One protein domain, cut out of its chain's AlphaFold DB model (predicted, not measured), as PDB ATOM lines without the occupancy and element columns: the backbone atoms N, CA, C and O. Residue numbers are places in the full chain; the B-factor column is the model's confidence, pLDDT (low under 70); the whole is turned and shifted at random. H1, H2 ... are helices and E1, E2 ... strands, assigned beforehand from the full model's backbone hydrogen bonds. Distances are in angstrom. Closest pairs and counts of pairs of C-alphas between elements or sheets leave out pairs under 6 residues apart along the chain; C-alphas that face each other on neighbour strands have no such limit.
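Overview. This is residues 110 to 153 of the 205 residues of the protein "Hypothetical protein" of Polarella glacialis (UniProt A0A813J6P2). This is a loosely folded piece with little regular structure: a long looping stretch, residues 110 to 129, leads into a small hairpin, E1 and E2, then one short helix, H1, and a tail whose residues 146 to 153 stick out. The 44 printed residues hold E1, E2 and H1 in that order, the strands antiparallel; the class is mixed, with only 11 residues in named elements. The whole is loose, radius of gyration of the C-alphas 12.8 A, spanning 42 by 20 by 12 A.

Along the chain. Find C-alpha 130 at (92.137, -19.017, 0.084); from there E1 runs to residue 132, 6.8 A. E2 is residues 135 to 137, 6.7 A. H1, residues 139 to 143, runs 6.9 A to C-alpha 143 at (90.634, -9.929, 9.584).

Arrangement. Look at the hairpin: E1 and E2 are antiparallel at 159 degrees, and N 137 and O 130 are within hydrogen-bond range at 2.8 A. A tight link joins E2 to H1. E1 and H1 are only just apart, closest 8.3 A. In H1 every O i to N i+4 pair is within hydrogen-bond range.

Size, cuts and confidence. The C-alphas of Asp 114 and Asp 153, the two farthest apart, are 42.2 A apart. The printed part has no cut. Expect pLDDT under 70 at residues 113 to 117 and 145 to 153.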
ATOM      1  N   PRO A 110      91.145 -10.294 -10.996       79.25
ATOM      2  CA  PRO A 110      91.165 -11.668 -10.517       79.25
ATOM      3  C   PRO A 110      92.545 -12.044  -9.965       79.25
ATOM      4  O   PRO A 110      93.549 -11.372 -10.205       79.25
ATOM      5  N   PHE A 111      92.585 -13.146  -9.221       75.31
ATOM      6  CA  PHE A 111      93.841 -13.819  -8.911       75.31
ATOM      7  C   PHE A 111      94.374 -14.485 -10.183       75.31
ATOM      8  O   PHE A 111      93.601 -15.099 -10.916       75.31
ATOM      9  N   GLU A 112      95.669 -14.336 -10.451       71.31
ATOM     10  CA  GLU A 112      96.318 -15.006 -11.580       71.31
ATOM     11  C   GLU A 112      96.584 -16.486 -11.262       71.31
ATOM     12  O   GLU A 112      96.630 -16.887 -10.094       71.31
ATOM     13  N   GLU A 113      96.726 -17.312 -12.305       66.44
ATOM     14  CA  GLU A 113      96.923 -18.767 -12.173       66.44
ATOM     15  C   GLU A 113      98.241 -19.129 -11.466       66.44
ATOM     16  O   GLU A 113      98.355 -20.205 -10.876       66.44
ATOM     17  N   ASP A 114      99.219 -18.221 -11.478       68.38
ATOM     18  CA  ASP A 114     100.526 -18.386 -10.835       68.38
ATOM     19  C   ASP A 114     100.490 -18.257  -9.297       68.38
ATOM     20  O   ASP A 114     101.452 -18.615  -8.610       68.38
ATOM     21  N   GLY A 115      99.381 -17.763  -8.741       63.12
ATOM     22  CA  GLY A 115      99.209 -17.502  -7.315       63.12
ATOM     23  C   GLY A 115     100.125 -16.438  -6.718       63.12
ATOM     24  O   GLY A 115     100.218 -16.329  -5.486       63.12
ATOM     25  N   LEU A 116     100.783 -15.626  -7.546       67.44
ATOM     26  CA  LEU A 116     101.479 -14.420  -7.104       67.44
ATOM     27  C   LEU A 116     100.463 -13.355  -6.730       67.44
ATOM     28  O   LEU A 116      99.372 -13.349  -7.279       67.44
ATOM     29  N   ALA A 117     100.783 -12.479  -5.776       67.31
ATOM     30  CA  ALA A 117      99.927 -11.348  -5.416       67.31
ATOM     31  C   ALA A 117      99.911 -10.301  -6.544       67.31
ATOM     32  O   ALA A 117     100.886 -10.169  -7.272       67.31
ATOM     33  N   GLY A 118      98.812  -9.561  -6.683       73.00
ATOM     34  CA  GLY A 118      98.656  -8.529  -7.708       73.00
ATOM     35  C   GLY A 118      97.721  -7.421  -7.238       73.00
ATOM     36  O   GLY A 118      97.052  -7.559  -6.207       73.00
ATOM     37  N   SER A 119      97.682  -6.331  -7.996       80.19
ATOM     38  CA  SER A 119      96.968  -5.109  -7.625       80.19
ATOM     39  C   SER A 119      95.438  -5.259  -7.610       80.19
ATOM     40  O   SER A 119      94.841  -5.913  -8.468       80.19
ATOM     41  N   SER A 120      94.793  -4.612  -6.631       83.50
ATOM     42  CA  SER A 120      93.328  -4.473  -6.505       83.50
ATOM     43  C   SER A 120      92.535  -5.782  -6.559       83.50
ATOM     44  O   SER A 120      91.513  -5.889  -7.238       83.50
ATOM     45  N   ARG A 121      92.988  -6.809  -5.840       84.81
ATOM     46  CA  ARG A 121      92.281  -8.095  -5.768       84.81
ATOM     47  C   ARG A 121      91.134  -8.077  -4.760       84.81
ATOM     48  O   ARG A 121      91.210  -7.351  -3.766       84.81
ATOM     49  N   PRO A 122      90.072  -8.872  -4.982       83.38
ATOM     50  CA  PRO A 122      89.021  -9.005  -3.988       83.38
ATOM     51  C   PRO A 122      89.592  -9.616  -2.704       83.38
ATOM     52  O   PRO A 122      90.439 -10.511  -2.747       83.38
ATOM     53  N   LEU A 123      89.111  -9.134  -1.555       81.81
ATOM     54  CA  LEU A 123      89.398  -9.776  -0.276       81.81
ATOM     55  C   LEU A 123      88.866 -11.221  -0.334       81.81
ATOM     56  O   LEU A 123      87.705 -11.400  -0.713       81.81
ATOM     57  N   PRO A 124      89.667 -12.243   0.015       82.88
ATOM     58  CA  PRO A 124      89.182 -13.614  -0.022       82.88
ATOM     59  C   PRO A 124      88.052 -13.856   0.985       82.88
ATOM     60  O   PRO A 124      87.993 -13.202   2.029       82.88
ATOM     61  N   ASP A 125      87.182 -14.824   0.684       82.19
ATOM     62  CA  ASP A 125      86.078 -15.212   1.567       82.19
ATOM     63  C   ASP A 125      86.619 -15.667   2.938       82.19
ATOM     64  O   ASP A 125      87.369 -16.650   3.004       82.19
ATOM     65  N   PRO A 126      86.264 -14.988   4.044       80.62
ATOM     66  CA  PRO A 126      86.727 -15.360   5.377       80.62
ATOM     67  C   PRO A 126      86.221 -16.729   5.856       80.62
ATOM     68  O   PRO A 126      86.821 -17.294   6.771       80.62
ATOM     69  N   ALA A 127      85.159 -17.286   5.264       81.75
ATOM     70  CA  ALA A 127      84.633 -18.605   5.620       81.75
ATOM     71  C   ALA A 127      85.447 -19.765   5.020       81.75
ATOM     72  O   ALA A 127      85.344 -20.901   5.488       81.75
ATOM     73  N   ALA A 128      86.281 -19.493   4.014       81.88
ATOM     74  CA  ALA A 128      87.060 -20.500   3.308       81.88
ATOM     75  C   ALA A 128      88.563 -20.215   3.398       81.88
ATOM     76  O   ALA A 128      89.003 -19.081   3.600       81.88
ATOM     77  N   ALA A 129      89.376 -21.263   3.268       80.38
ATOM     78  CA  ALA A 129      90.794 -21.063   3.005       80.38
ATOM     79  C   ALA A 129      90.959 -20.534   1.579       80.38
ATOM     80  O   ALA A 129      90.276 -20.994   0.665       80.38
ATOM     81  N   PHE A 130      91.862 -19.574   1.397       82.38
ATOM     82  CA  PHE A 130      92.137 -19.017   0.084       82.38
ATOM     83  C   PHE A 130      93.320 -19.758  -0.534       82.38
ATOM     84  O   PHE A 130      94.432 -19.692  -0.008       82.38
ATOM     85  N   GLU A 131      93.074 -20.489  -1.617       84.50
ATOM     86  CA  GLU A 131      94.081 -21.285  -2.317       84.50
ATOM     87  C   GLU A 131      94.322 -20.711  -3.711       84.50
ATOM     88  O   GLU A 131      93.385 -20.416  -4.450       84.50
ATOM     89  N   THR A 132      95.590 -20.518  -4.061       75.50
ATOM     90  CA  THR A 132      95.996 -20.038  -5.381       75.50
ATOM     91  C   THR A 132      97.355 -20.637  -5.743       75.50
ATOM     92  O   THR A 132      98.297 -20.610  -4.943       75.50
ATOM     93  N   GLY A 133      97.434 -21.281  -6.911       75.50
ATOM     94  CA  GLY A 133      98.555 -22.157  -7.259       75.50
ATOM     95  C   GLY A 133      98.770 -23.252  -6.203       75.50
ATOM     96  O   GLY A 133      97.853 -23.989  -5.850       75.50
ATOM     97  N   THR A 134      99.988 -23.341  -5.665       78.06
ATOM     98  CA  THR A 134     100.362 -24.280  -4.587       78.06
ATOM     99  C   THR A 134     100.261 -23.678  -3.182       78.06
ATOM    100  O   THR A 134     100.651 -24.316  -2.202       78.06
ATOM    101  N   ARG A 135      99.782 -22.432  -3.056       77.56
ATOM    102  CA  ARG A 135      99.791 -21.671  -1.801       77.56
ATOM    103  C   ARG A 135      98.399 -21.618  -1.181       77.56
ATOM    104  O   ARG A 135      97.406 -21.409  -1.872       77.56
ATOM    105  N   ARG A 136      98.353 -21.739   0.148       84.06
ATOM    106  CA  ARG A 136      97.141 -21.611   0.967       84.06
ATOM    107  C   ARG A 136      97.313 -20.488   1.982       84.06
ATOM    108  O   ARG A 136      98.263 -20.496   2.765       84.06
ATOM    109  N   PHE A 137      96.373 -19.553   2.002       81.25
ATOM    110  CA  PHE A 137      96.355 -18.397   2.891       81.25
ATOM    111  C   PHE A 137      95.144 -18.460   3.832       81.25
ATOM    112  O   PHE A 137      94.042 -18.837   3.432       81.25
ATOM    113  N   THR A 138      95.353 -18.088   5.097       84.94
ATOM    114  CA  THR A 138      94.309 -18.050   6.144       84.94
ATOM    115  C   THR A 138      94.284 -16.733   6.921       84.94
ATOM    116  O   THR A 138      93.460 -16.551   7.814       84.94
ATOM    117  N   TRP A 139      95.179 -15.791   6.605       81.88
ATOM    118  CA  TRP A 139      95.289 -14.518   7.322       81.88
ATOM    119  C   TRP A 139      94.011 -13.676   7.207       81.88
ATOM    120  O   TRP A 139      93.630 -13.014   8.168       81.88
ATOM    121  N   HIS A 140      93.307 -13.740   6.075       81.12
ATOM    122  CA  HIS A 140      92.072 -12.989   5.831       81.12
ATOM    123  C   HIS A 140      90.946 -13.418   6.778       81.12
ATOM    124  O   HIS A 140      90.155 -12.585   7.208       81.12
ATOM    125  N   GLN A 141      90.943 -14.682   7.209       84.00
ATOM    126  CA  GLN A 141      90.007 -15.200   8.210       84.00
ATOM    127  C   GLN A 141      90.206 -14.539   9.583       84.00
ATOM    128  O   GLN A 141      89.277 -14.473  10.380       84.00
ATOM    129  N   LYS A 142      91.414 -14.035   9.874       79.00
ATOM    130  CA  LYS A 142      91.721 -13.288  11.105       79.00
ATOM    131  C   LYS A 142      91.319 -11.816  11.023       79.00
ATOM    132  O   LYS A 142      91.170 -11.187  12.064       79.00
ATOM    133  N   LEU A 143      91.162 -11.277   9.812       73.62
ATOM    134  CA  LEU A 143      90.634  -9.929   9.584       73.62
ATOM    135  C   LEU A 143      89.110  -9.891   9.559       73.62
ATOM    136  O   LEU A 143      88.533  -8.804   9.602       73.62
ATOM    137  N   ALA A 144      88.460 -11.054   9.489       70.12
ATOM    138  CA  ALA A 144      87.037 -11.139   9.722       70.12
ATOM    139  C   ALA A 144      86.768 -10.607  11.130       70.12
ATOM    140  O   ALA A 144      87.089 -11.249  12.133       70.12
ATOM    141  N   LEU A 145      86.175  -9.416  11.199       61.34
ATOM    142  CA  LEU A 145      85.451  -9.042  12.397       61.34
ATOM    143  C   LEU A 145      84.473 -10.187  12.679       61.34
ATOM    144  O   LEU A 145      83.912 -10.747  11.730       61.34
ATOM    145  N   PRO A 146      84.244 -10.546  13.948       58.41
ATOM    146  CA  PRO A 146      83.053 -11.299  14.263       58.41
ATOM    147  C   PRO A 146      81.881 -10.494  13.702       58.41
ATOM    148  O   PRO A 146      81.574  -9.406  14.192       58.41
ATOM    149  N   LEU A 147      81.304 -10.972  12.600       51.00
ATOM    150  CA  LEU A 147      80.172 -10.316  11.971       51.00
ATOM    151  C   LEU A 147      79.079 -10.162  13.039       51.00
ATOM    152  O   LEU A 147      78.939 -11.056  13.886       51.00
ATOM    153  N   PRO A 148      78.294  -9.073  13.026       44.91
ATOM    154  CA  PRO A 148      77.044  -9.039  13.775       44.91
ATOM    155  C   PRO A 148      76.242 -10.299  13.403       44.91
ATOM    156  O   PRO A 148      75.894 -10.480  12.237       44.91
ATOM    157  N   GLY A 149      76.065 -11.215  14.363       50.47
ATOM    158  CA  GLY A 149      75.490 -12.553  14.155       50.47
ATOM    159  C   GLY A 149      76.408 -13.749  14.474       50.47
ATOM    160  O   GLY A 149      75.907 -14.864  14.583       50.47
ATOM    161  N   LEU A 150      77.721 -13.551  14.659       45.12
ATOM    162  CA  LEU A 150      78.690 -14.597  15.064       45.12
ATOM    163  C   LEU A 150      79.177 -14.439  16.514       45.12
ATOM    164  O   LEU A 150      79.484 -15.422  17.186       45.12
ATOM    165  N   LEU A 151      79.195 -13.206  17.020       47.94
ATOM    166  CA  LEU A 151      79.107 -12.944  18.453       47.94
ATOM    167  C   LEU A 151      77.622 -12.980  18.806       47.94
ATOM    168  O   LEU A 151      76.850 -12.241  18.197       47.94
ATOM    169  N   GLY A 152      77.213 -13.812  19.769       53.91
ATOM    170  CA  GLY A 152      75.873 -13.678  20.348       53.91
ATOM    171  C   GLY A 152      75.638 -12.225  20.781       53.91
ATOM    172  O   GLY A 152      76.607 -11.534  21.106       53.91
ATOM    173  N   ASP A 153      74.387 -11.763  20.773       58.53
ATOM    174  CA  ASP A 153      74.015 -10.352  20.987       58.53
ATOM    175  C   ASP A 153      74.744  -9.688  22.176       58.53
ATOM    176  O   ASP A 153      75.128  -8.521  22.107       58.53
TER     177      ASP A 153